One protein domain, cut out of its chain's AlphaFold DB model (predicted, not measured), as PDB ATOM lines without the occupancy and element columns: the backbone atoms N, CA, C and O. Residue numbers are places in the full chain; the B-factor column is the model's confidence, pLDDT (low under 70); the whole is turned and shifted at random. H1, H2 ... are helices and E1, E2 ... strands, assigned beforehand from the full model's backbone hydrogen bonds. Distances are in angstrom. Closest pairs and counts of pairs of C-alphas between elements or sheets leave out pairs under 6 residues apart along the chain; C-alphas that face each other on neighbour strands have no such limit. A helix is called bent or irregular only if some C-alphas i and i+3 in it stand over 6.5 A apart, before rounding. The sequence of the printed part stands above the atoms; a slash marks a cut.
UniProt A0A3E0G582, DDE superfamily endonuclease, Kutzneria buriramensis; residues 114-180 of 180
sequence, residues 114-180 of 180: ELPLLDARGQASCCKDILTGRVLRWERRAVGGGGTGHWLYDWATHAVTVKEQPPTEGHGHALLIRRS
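AT A GLANCE: This is residues 114 to 180 of the 180 residues of the protein "DDE superfamily endonuclease" of Kutzneria buriramensis (UniProt A0A3E0G582). A long, bent strand, E4, is the spine of an open, strongly twisted sheet: E3 folds back along its first part as a hairpin arm, E5 runs along its middle, and the small hairpin of E1 and E2 joins its last residues. The short helix H1 is over E5, and the tip of the E3 and E4 hairpin makes one end of the long axis, while residues 166 to 171 stick out as a free loop. The printed part has 67 residues, with one named helix and five named strands in the order E1, E2, H1, E3, E4, E5, and its class is mostly strand. The sheet is branched and its neighbour pairs are antiparallel; the whole is loose, with a radius of gyration of the C-alphas of 14.6 A and spans of 44 by 28 by 19 A.

IN THESE COORDINATES: Find C-alpha 149 at (-62.281, 5.302, -38.055); from there E4 runs through residues 149 to 162, 36.1 A, to C-alpha 162 at (-36.511, 25.958, -52.619). Before it comes E3, residues 139 to 146, 21.3 A long, and after it E5, residues 173 to 179, 19.9 A long. Look back to C-alpha 116 at (-34.086, 21.303, -56.151) for the start of E1, residues 116 to 118; E2 holds residues 124 to 126, and H1 residues 127 to 133, 10.1 A long.

HOW THE PARTS SIT: Start at E4, which bends by 70 degrees at residue 159 and has staggered pairing. E3 and E1 lie on one side of it, E5 on the other side. E3, E4 and E5 form a meander, each strand the antiparallel neighbour of the one before. In the hairpin of E3 and E4, look at N 141 and O 153, 2.9 A apart and within hydrogen-bond range. In the hairpin of E4 and E5, at 147 degrees, N 156 and O 177 are 2.9 A apart. Past the bend, E1 is antiparallel to E4, with N 118 and O 161 at 2.7 A. E2 lies on the other side of E1 from E4; in their hairpin N 117 and O 125 are 2.8 A apart. H1 is on the sheet at a height over the sheet of 8.5 A, lies over E5 and stands up from the sheet at 58 degrees. Its closest C-alphas to E5 are those of Cys 127 and Leu 175, 7.6 A apart. In H1 every O i to N i+4 pair is within hydrogen-bond range. E3 and E5 are apart.

THE WHOLE: The farthest C-alphas, those of Gln 123 and Gly 147, are 45.3 A apart. The printed part has no cut and ends at residue 180, the chain's last. No link is long; the link from E4 to E5, 10 residues, is short, and the others are tight. The mean pLDDT of the printed part is 83.7; residue 135 and residues 144 to 150 are under 70.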
ATOM      1  N   GLU A 114     -37.438  15.067 -56.712       87.19
ATOM      2  CA  GLU A 114     -36.269  15.696 -57.315       87.19
ATOM      3  C   GLU A 114     -36.313  17.230 -57.263       87.19
ATOM      4  O   GLU A 114     -35.456  17.870 -57.871       87.19
ATOM      5  N   LEU A 115     -37.304  17.843 -56.591       87.38
ATOM      6  CA  LEU A 115     -37.365  19.300 -56.468       87.38
ATOM      7  C   LEU A 115     -36.016  19.816 -55.930       87.38
ATOM      8  O   LEU A 115     -35.595  19.366 -54.860       87.38
ATOM      9  N   PRO A 116     -35.341  20.747 -56.631       89.75
ATOM     10  CA  PRO A 116     -34.086  21.303 -56.151       89.75
ATOM     11  C   PRO A 116     -34.305  22.127 -54.880       89.75
ATOM     12  O   PRO A 116     -35.040  23.119 -54.875       89.75
ATOM     13  N   LEU A 117     -33.642  21.721 -53.804       90.94
ATOM     14  CA  LEU A 117     -33.703  22.354 -52.494       90.94
ATOM     15  C   LEU A 117     -32.312  22.822 -52.061       90.94
ATOM     16  O   LEU A 117     -31.285  22.370 -52.567       90.94
ATOM     17  N   LEU A 118     -32.300  23.722 -51.090       90.94
ATOM     18  CA  LEU A 118     -31.160  24.035 -50.250       90.94
ATOM     19  C   LEU A 118     -31.489  23.568 -48.831       90.94
ATOM     20  O   LEU A 118     -32.600  23.792 -48.342       90.94
ATOM     21  N   ASP A 119     -30.548  22.893 -48.181       85.50
ATOM     22  CA  ASP A 119     -30.705  22.479 -46.790       85.50
ATOM     23  C   ASP A 119     -30.533  23.660 -45.816       85.50
ATOM     24  O   ASP A 119     -30.265  24.794 -46.217       85.50
ATOM     25  N   ALA A 120     -30.655  23.402 -44.511       80.31
ATOM     26  CA  ALA A 120     -30.486  24.428 -43.478       80.31
ATOM     27  C   ALA A 120     -29.094  25.105 -43.460       80.31
ATOM     28  O   ALA A 120     -28.920  26.116 -42.785       80.31
ATOM     29  N   ARG A 121     -28.097  24.556 -44.169       84.94
ATOM     30  CA  ARG A 121     -26.748  25.124 -44.332       84.94
ATOM     31  C   ARG A 121     -26.565  25.811 -45.690       84.94
ATOM     32  O   ARG A 121     -25.459  26.246 -45.998       84.94
ATOM     33  N   GLY A 122     -27.613  25.885 -46.510       86.12
ATOM     34  CA  GLY A 122     -27.560  26.434 -47.863       86.12
ATOM     35  C   GLY A 122     -26.941  25.489 -48.899       86.12
ATOM     36  O   GLY A 122     -26.641  25.928 -50.008       86.12
ATOM     37  N   GLN A 123     -26.732  24.208 -48.576       89.31
ATOM     38  CA  GLN A 123     -26.156  23.240 -49.511       89.31
ATOM     39  C   GLN A 123     -27.228  22.650 -50.427       89.31
ATOM     40  O   GLN A 123     -28.347  22.385 -49.991       89.31
ATOM     41  N   ALA A 124     -26.876  22.418 -51.695       90.88
ATOM     42  CA  ALA A 124     -27.776  21.800 -52.665       90.88
ATOM     43  C   ALA A 124     -28.226  20.404 -52.202       90.88
ATOM     44  O   ALA A 124     -27.412  19.585 -51.779       90.88
ATOM     45  N   SER A 125     -29.527  20.146 -52.293       90.75
ATOM     46  CA  SER A 125     -30.168  18.894 -51.899       90.75
ATOM     47  C   SER A 125     -31.473  18.694 -52.683       90.75
ATOM     48  O   SER A 125     -31.855  19.522 -53.512       90.75
ATOM     49  N   CYS A 126     -32.182  17.603 -52.417       89.81
ATOM     50  CA  CYS A 126     -33.538  17.359 -52.898       89.81
ATOM     51  C   CYS A 126     -34.350  16.589 -51.847       89.81
ATOM     52  O   CYS A 126     -33.814  16.145 -50.827       89.81
ATOM     53  N   CYS A 127     -35.655  16.407 -52.078       87.50
ATOM     54  CA  CYS A 127     -36.495  15.665 -51.136       87.50
ATOM     55  C   CYS A 127     -35.981  14.233 -50.932       87.50
ATOM     56  O   CYS A 127     -35.974  13.756 -49.800       87.50
ATOM     57  N   LYS A 128     -35.514  13.562 -51.995       88.06
ATOM     58  CA  LYS A 128     -34.963  12.200 -51.909       88.06
ATOM     59  C   LYS A 128     -33.800  12.108 -50.915       88.06
ATOM     60  O   LYS A 128     -33.830  11.239 -50.049       88.06
ATOM     61  N   ASP A 129     -32.832  13.019 -50.993       87.81
ATOM     62  CA  ASP A 129     -31.655  13.004 -50.113       87.81
ATOM     63  C   ASP A 129     -32.041  13.216 -48.645       87.81
ATOM     64  O   ASP A 129     -31.498  12.573 -47.745       87.81
ATOM     65  N   ILE A 130     -33.016  14.098 -48.396       86.00
ATOM     66  CA  ILE A 130     -33.541  14.365 -47.052       86.00
ATOM     67  C   ILE A 130     -34.236  13.121 -46.488       86.00
ATOM     68  O   ILE A 130     -34.036  12.793 -45.319       86.00
ATOM     69  N   LEU A 131     -35.014  12.418 -47.317       83.38
ATOM     70  CA  LEU A 131     -35.726  11.200 -46.925       83.38
ATOM     71  C   LEU A 131     -34.774  10.049 -46.574       83.38
ATOM     72  O   LEU A 131     -35.087   9.266 -45.679       83.38
ATOM     73  N   THR A 132     -33.630   9.935 -47.254       81.38
ATOM     74  CA  THR A 132     -32.687   8.820 -47.055       81.38
ATOM     75  C   THR A 132     -31.546   9.122 -46.088       81.38
ATOM     76  O   THR A 132     -30.957   8.195 -45.540       81.38
ATOM     77  N   GLY A 133     -31.184  10.394 -45.899       70.62
ATOM     78  CA  GLY A 133     -29.932  10.778 -45.239       70.62
ATOM     79  C   GLY A 133     -30.055  11.348 -43.825       70.62
ATOM     80  O   GLY A 133     -29.027  11.576 -43.190       70.62
ATOM     81  N   ARG A 134     -31.264  11.635 -43.317       71.19
ATOM     82  CA  ARG A 134     -31.438  12.365 -42.046       71.19
ATOM     83  C   ARG A 134     -32.325  11.635 -41.045       71.19
ATOM     84  O   ARG A 134     -33.367  11.086 -41.388       71.19
ATOM     85  N   VAL A 135     -31.943  11.709 -39.768       69.19
ATOM     86  CA  VAL A 135     -32.813  11.308 -38.655       69.19
ATOM     87  C   VAL A 135     -33.862  12.395 -38.462       69.19
ATOM     88  O   VAL A 135     -33.582  13.475 -37.943       69.19
ATOM     89  N   LEU A 136     -35.074  12.111 -38.920       81.44
ATOM     90  CA  LEU A 136     -36.226  12.978 -38.730       81.44
ATOM     91  C   LEU A 136     -36.904  12.664 -37.394       81.44
ATOM     92  O   LEU A 136     -36.997  11.503 -36.988       81.44
ATOM     93  N   ARG A 137     -37.389  13.703 -36.709       89.69
ATOM     94  CA  ARG A 137     -38.289  13.531 -35.565       89.69
ATOM     95  C   ARG A 137     -39.694  13.315 -36.107       89.69
ATOM     96  O   ARG A 137     -40.237  14.199 -36.763       89.69
ATOM     97  N   TRP A 138     -40.232  12.131 -35.844       92.12
ATOM     98  CA  TRP A 138     -41.558  11.732 -36.293       92.12
ATOM     99  C   TRP A 138     -42.585  11.954 -35.192       92.12
ATOM    100  O   TRP A 138     -42.327  11.652 -34.028       92.12
ATOM    101  N   GLU A 139     -43.756  12.435 -35.580       93.12
ATOM    102  CA  GLU A 139     -44.912  12.592 -34.716       93.12
ATOM    103  C   GLU A 139     -46.118  11.872 -35.322       93.12
ATOM    104  O   GLU A 139     -46.460  12.073 -36.488       93.12
ATOM    105  N   ARG A 140     -46.783  11.040 -34.520       91.81
ATOM    106  CA  ARG A 140     -47.989  10.332 -34.944       91.81
ATOM    107  C   ARG A 140     -49.205  11.242 -34.818       91.81
ATOM    108  O   ARG A 140     -49.513  11.715 -33.727       91.81
ATOM    109  N   ARG A 141     -49.921  11.455 -35.922       89.06
ATOM    110  CA  ARG A 141     -51.137  12.280 -35.975       89.06
ATOM    111  C   ARG A 141     -52.270  11.515 -36.655       89.06
ATOM    112  O   ARG A 141     -52.051  10.804 -37.637       89.06
ATOM    113  N   ALA A 142     -53.484  11.692 -36.142       83.06
ATOM    114  CA  ALA A 142     -54.702  11.226 -36.795       83.06
ATOM    115  C   ALA A 142     -55.097  12.179 -37.933       83.06
ATOM    116  O   ALA A 142     -54.997  13.396 -37.785       83.06
ATOM    117  N   VAL A 143     -55.566  11.633 -39.054       76.75
ATOM    118  CA  VAL A 143     -56.058  12.398 -40.205       76.75
ATOM    119  C   VAL A 143     -57.514  12.039 -40.456       76.75
ATOM    120  O   VAL A 143     -57.804  10.985 -41.018       76.75
ATOM    121  N   GLY A 144     -58.412  12.943 -40.051       64.44
ATOM    122  CA  GLY A 144     -59.856  12.849 -40.276       64.44
ATOM    123  C   GLY A 144     -60.537  11.662 -39.581       64.44
ATOM    124  O   GLY A 144     -59.937  10.627 -39.300       64.44
ATOM    125  N   GLY A 145     -61.820  11.819 -39.266       48.69
ATOM    126  CA  GLY A 145     -62.701  10.741 -38.820       48.69
ATOM    127  C   GLY A 145     -63.842  10.604 -39.816       48.69
ATOM    128  O   GLY A 145     -64.855  11.279 -39.684       48.69
ATOM    129  N   GLY A 146     -63.653   9.787 -40.851       53.97
ATOM    130  CA  GLY A 146     -64.772   9.273 -41.644       53.97
ATOM    131  C   GLY A 146     -65.391   8.066 -40.936       53.97
ATOM    132  O   GLY A 146     -64.773   7.514 -40.028       53.97
ATOM    133  N   GLY A 147     -66.578   7.622 -41.362       50.91
ATOM    134  CA  GLY A 147     -67.348   6.525 -40.739       50.91
ATOM    135  C   GLY A 147     -66.642   5.163 -40.588       50.91
ATOM    136  O   GLY A 147     -67.247   4.223 -40.089       50.91
ATOM    137  N   THR A 148     -65.377   5.047 -40.990       56.59
ATOM    138  CA  THR A 148     -64.512   3.863 -40.887       56.59
ATOM    139  C   THR A 148     -63.345   4.010 -39.894       56.59
ATOM    140  O   THR A 148     -62.513   3.111 -39.810       56.59
ATOM    141  N   GLY A 149     -63.293   5.086 -39.099       60.66
ATOM    142  CA  GLY A 149     -62.281   5.302 -38.055       60.66
ATOM    143  C   GLY A 149     -61.182   6.298 -38.440       60.66
ATOM    144  O   GLY A 149     -61.186   6.876 -39.528       60.66
ATOM    145  N   HIS A 150     -60.254   6.539 -37.509       67.06
ATOM    146  CA  HIS A 150     -59.140   7.468 -37.704       67.06
ATOM    147  C   HIS A 150     -57.955   6.786 -38.384       67.06
ATOM    148  O   HIS A 150     -57.432   5.790 -37.884       67.06
ATOM    149  N   TRP A 151     -57.471   7.376 -39.475       78.56
ATOM    150  CA  TRP A 151     -56.201   6.982 -40.076       78.56
ATOM    151  C   TRP A 151     -55.057   7.620 -39.290       78.56
ATOM    152  O   TRP A 151     -54.987   8.845 -39.178       78.56
ATOM    153  N   LEU A 152     -54.170   6.799 -38.732       86.62
ATOM    154  CA  LEU A 152     -52.951   7.264 -38.074       86.62
ATOM    155  C   LEU A 152     -51.805   7.265 -39.081       86.62
ATOM    156  O   LEU A 152     -51.568   6.264 -39.751       86.62
ATOM    157  N   TYR A 153     -51.084   8.379 -39.150       89.38
ATOM    158  CA  TYR A 153     -49.858   8.500 -39.933       89.38
ATOM    159  C   TYR A 153     -48.756   9.113 -39.076       89.38
ATOM    160  O   TYR A 153     -49.023   9.947 -38.205       89.38
ATOM    161  N   ASP A 154     -47.516   8.733 -39.354       91.81
ATOM    162  CA  ASP A 154     -46.350   9.406 -38.797       91.81
ATOM    163  C   ASP A 154     -45.937  10.546 -39.738       91.81
ATOM    164  O   ASP A 154     -45.769  10.356 -40.949       91.81
ATOM    165  N   TRP A 155     -45.738  11.729 -39.171       92.81
ATOM    166  CA  TRP A 155     -45.368  12.943 -39.884       92.81
ATOM    167  C   TRP A 155     -44.036  13.492 -39.391       92.81
ATOM    168  O   TRP A 155     -43.714  13.390 -38.211       92.81
ATOM    169  N   ALA A 156     -43.273  14.105 -40.286       92.81
ATOM    170  CA  ALA A 156     -42.079  14.863 -39.942       92.81
ATOM    171  C   ALA A 156     -42.012  16.146 -40.769       92.81
ATOM    172  O   ALA A 156     -42.445  16.180 -41.921       92.81
ATOM    173  N   THR A 157     -41.428  17.193 -40.194       91.81
ATOM    174  CA  THR A 157     -41.165  18.460 -40.883       91.81
ATOM    175  C   THR A 157     -39.671  18.736 -40.930       91.81
ATOM    176  O   THR A 157     -38.974  18.553 -39.929       91.81
ATOM    177  N   HIS A 158     -39.174  19.219 -42.065       89.94
ATOM    178  CA  HIS A 158     -37.774  19.601 -42.230       89.94
ATOM    179  C   HIS A 158     -37.662  20.979 -42.879       89.94
ATOM    180  O   HIS A 158     -38.194  21.185 -43.965       89.94
ATOM    181  N   ALA A 159     -36.975  21.921 -42.229       90.94
ATOM    182  CA  ALA A 159     -36.741  23.245 -42.800       90.94
ATOM    183  C   ALA A 159     -35.829  23.141 -44.031       90.94
ATOM    184  O   ALA A 159     -34.792  22.477 -43.990       90.94
ATOM    185  N   VAL A 160     -36.229  23.790 -45.120       90.81
ATOM    186  CA  VAL A 160     -35.513  23.801 -46.401       90.81
ATOM    187  C   VAL A 160     -35.648  25.180 -47.035       90.81
ATOM    188  O   VAL A 160     -36.395  26.027 -46.563       90.81
ATOM    189  N   THR A 161     -34.948  25.424 -48.131       91.12
ATOM    190  CA  THR A 161     -35.274  26.509 -49.061       91.12
ATOM    191  C   THR A 161     -35.434  25.911 -50.446       91.12
ATOM    192  O   THR A 161     -34.716  24.984 -50.806       91.12
ATOM    193  N   VAL A 162     -36.387  26.398 -51.232       89.31
ATOM    194  CA  VAL A 162     -36.511  25.958 -52.619       89.31
ATOM    195  C   VAL A 162     -35.469  26.727 -53.415       89.31
ATOM    196  O   VAL A 162     -35.379  27.949 -53.298       89.31
ATOM    197  N   LYS A 163     -34.634  26.021 -54.181       87.44
ATOM    198  CA  LYS A 163     -33.546  26.669 -54.916       87.44
ATOM    199  C   LYS A 163     -34.118  27.743 -55.852       87.44
ATOM    200  O   LYS A 163     -35.147  27.517 -56.486       87.44
ATOM    201  N   GLU A 164     -33.457  28.903 -55.903       85.38
ATOM    202  CA  GLU A 164     -33.844  30.072 -56.723       85.38
ATOM    203  C   GLU A 164     -35.223  30.667 -56.388       85.38
ATOM    204  O   GLU A 164     -35.730  31.521 -57.111       85.38
ATOM    205  N   GLN A 165     -35.831  30.243 -55.280       84.31
ATOM    206  CA  GLN A 165     -37.120  30.737 -54.814       84.31
ATOM    207  C   GLN A 165     -37.044  30.937 -53.302       84.31
ATOM    208  O   GLN A 165     -37.419  30.040 -52.540       84.31
ATOM    209  N   PRO A 166     -36.494  32.075 -52.845       81.38
ATOM    210  CA  PRO A 166     -36.522  32.402 -51.429       81.38
ATOM    211  C   PRO A 166     -37.980  32.548 -50.962       81.38
ATOM    212  O   PRO A 166     -38.830  32.972 -51.751       81.38
ATOM    213  N   PRO A 167     -38.289  32.184 -49.708       83.88
ATOM    214  CA  PRO A 167     -39.619  32.415 -49.165       83.88
ATOM    215  C   PRO A 167     -39.915  33.919 -49.104       83.88
ATOM    216  O   PRO A 167     -39.009  34.740 -48.945       83.88
ATOM    217  N   THR A 168     -41.194  34.276 -49.210       84.81
ATOM    218  CA  THR A 168     -41.664  35.642 -48.954       84.81
ATOM    219  C   THR A 168     -41.319  36.061 -47.523       84.81
ATOM    220  O   THR A 168     -41.250  35.222 -46.622       84.81
ATOM    221  N   GLU A 169     -41.110  37.360 -47.298       84.12
ATOM    222  CA  GLU A 169     -40.839  37.899 -45.964       84.12
ATOM    223  C   GLU A 169     -41.885  37.416 -44.939       84.12
ATOM    224  O   GLU A 169     -43.078  37.299 -45.235       84.12
ATOM    225  N   GLY A 170     -41.415  37.043 -43.746       86.06
ATOM    226  CA  GLY A 170     -42.250  36.462 -42.689       86.06
ATOM    227  C   GLY A 170     -42.643  34.991 -42.886       86.06
ATOM    228  O   GLY A 170     -43.273  34.420 -41.999       86.06
ATOM    229  N   HIS A 171     -42.255  34.355 -43.995       88.06
ATOM    230  CA  HIS A 171     -42.551  32.952 -44.288       88.06
ATOM    231  C   HIS A 171     -41.274  32.110 -44.402       88.06
ATOM    232  O   HIS A 171     -40.163  32.618 -44.551       88.06
ATOM    233  N   GLY A 172     -41.433  30.788 -44.330       90.19
ATOM    234  CA  GLY A 172     -40.351  29.824 -44.511       90.19
ATOM    235  C   GLY A 172     -40.801  28.638 -45.353       90.19
ATOM    236  O   GLY A 172     -41.994  28.366 -45.474       90.19
ATOM    237  N   HIS A 173     -39.842  27.913 -45.926       91.19
ATOM    238  CA  HIS A 173     -40.121  26.651 -46.600       91.19
ATOM    239  C   HIS A 173     -39.822  25.475 -45.668       91.19
ATOM    240  O   HIS A 173     -38.777  25.398 -45.021       91.19
ATOM    241  N   ALA A 174     -40.752  24.530 -45.618       91.19
ATOM    242  CA  ALA A 174     -40.573  23.279 -44.907       91.19
ATOM    243  C   ALA A 174     -41.053  22.123 -45.781       91.19
ATOM    244  O   ALA A 174     -42.080  22.208 -46.452       91.19
ATOM    245  N   LEU A 175     -40.306  21.026 -45.752       91.06
ATOM    246  CA  LEU A 175     -40.723  19.757 -46.313       91.06
ATOM    247  C   LEU A 175     -41.556  19.019 -45.263       91.06
ATOM    248  O   LEU A 175     -41.037  18.661 -44.206       91.06
ATOM    249  N   LEU A 176     -42.837  18.796 -45.558       91.75
ATOM    250  CA  LEU A 176     -43.725  17.945 -44.770       91.75
ATOM    251  C   LEU A 176     -43.692  16.524 -45.342       91.75
ATOM    252  O   LEU A 176     -43.964  16.313 -46.523       91.75
ATOM    253  N   ILE A 177     -43.355  15.551 -44.504       90.62
ATOM    254  CA  ILE A 177     -43.135  14.158 -44.889       90.62
ATOM    255  C   ILE A 177     -44.131  13.284 -44.135       90.62
ATOM    256  O   ILE A 177     -44.293  13.439 -42.927       90.62
ATOM    257  N   ARG A 178     -44.760  12.342 -44.842       89.25
ATOM    258  CA  ARG A 178     -45.687  11.352 -44.283       89.25
ATOM    259  C   ARG A 178     -45.156   9.942 -44.509       89.25
ATOM    260  O   ARG A 178     -44.740   9.631 -45.624       89.25
ATOM    261  N   ARG A 179     -45.281   9.072 -43.508       87.19
ATOM    262  CA  ARG A 179     -45.167   7.613 -43.660       87.19
ATOM    263  C   ARG A 179     -46.338   6.906 -42.967       87.19
ATOM    264  O   ARG A 179     -46.962   7.471 -42.067       87.19
ATOM    265  N   SER A 180     -46.648   5.704 -43.444       76.88
ATOM    266  CA  SER A 180     -47.622   4.776 -42.852       76.88
ATOM    267  C   SER A 180     -47.007   3.988 -41.708       76.88
ATOM    268  O   SER A 180     -45.861   3.524 -41.916       76.88
TER     269      SER A 180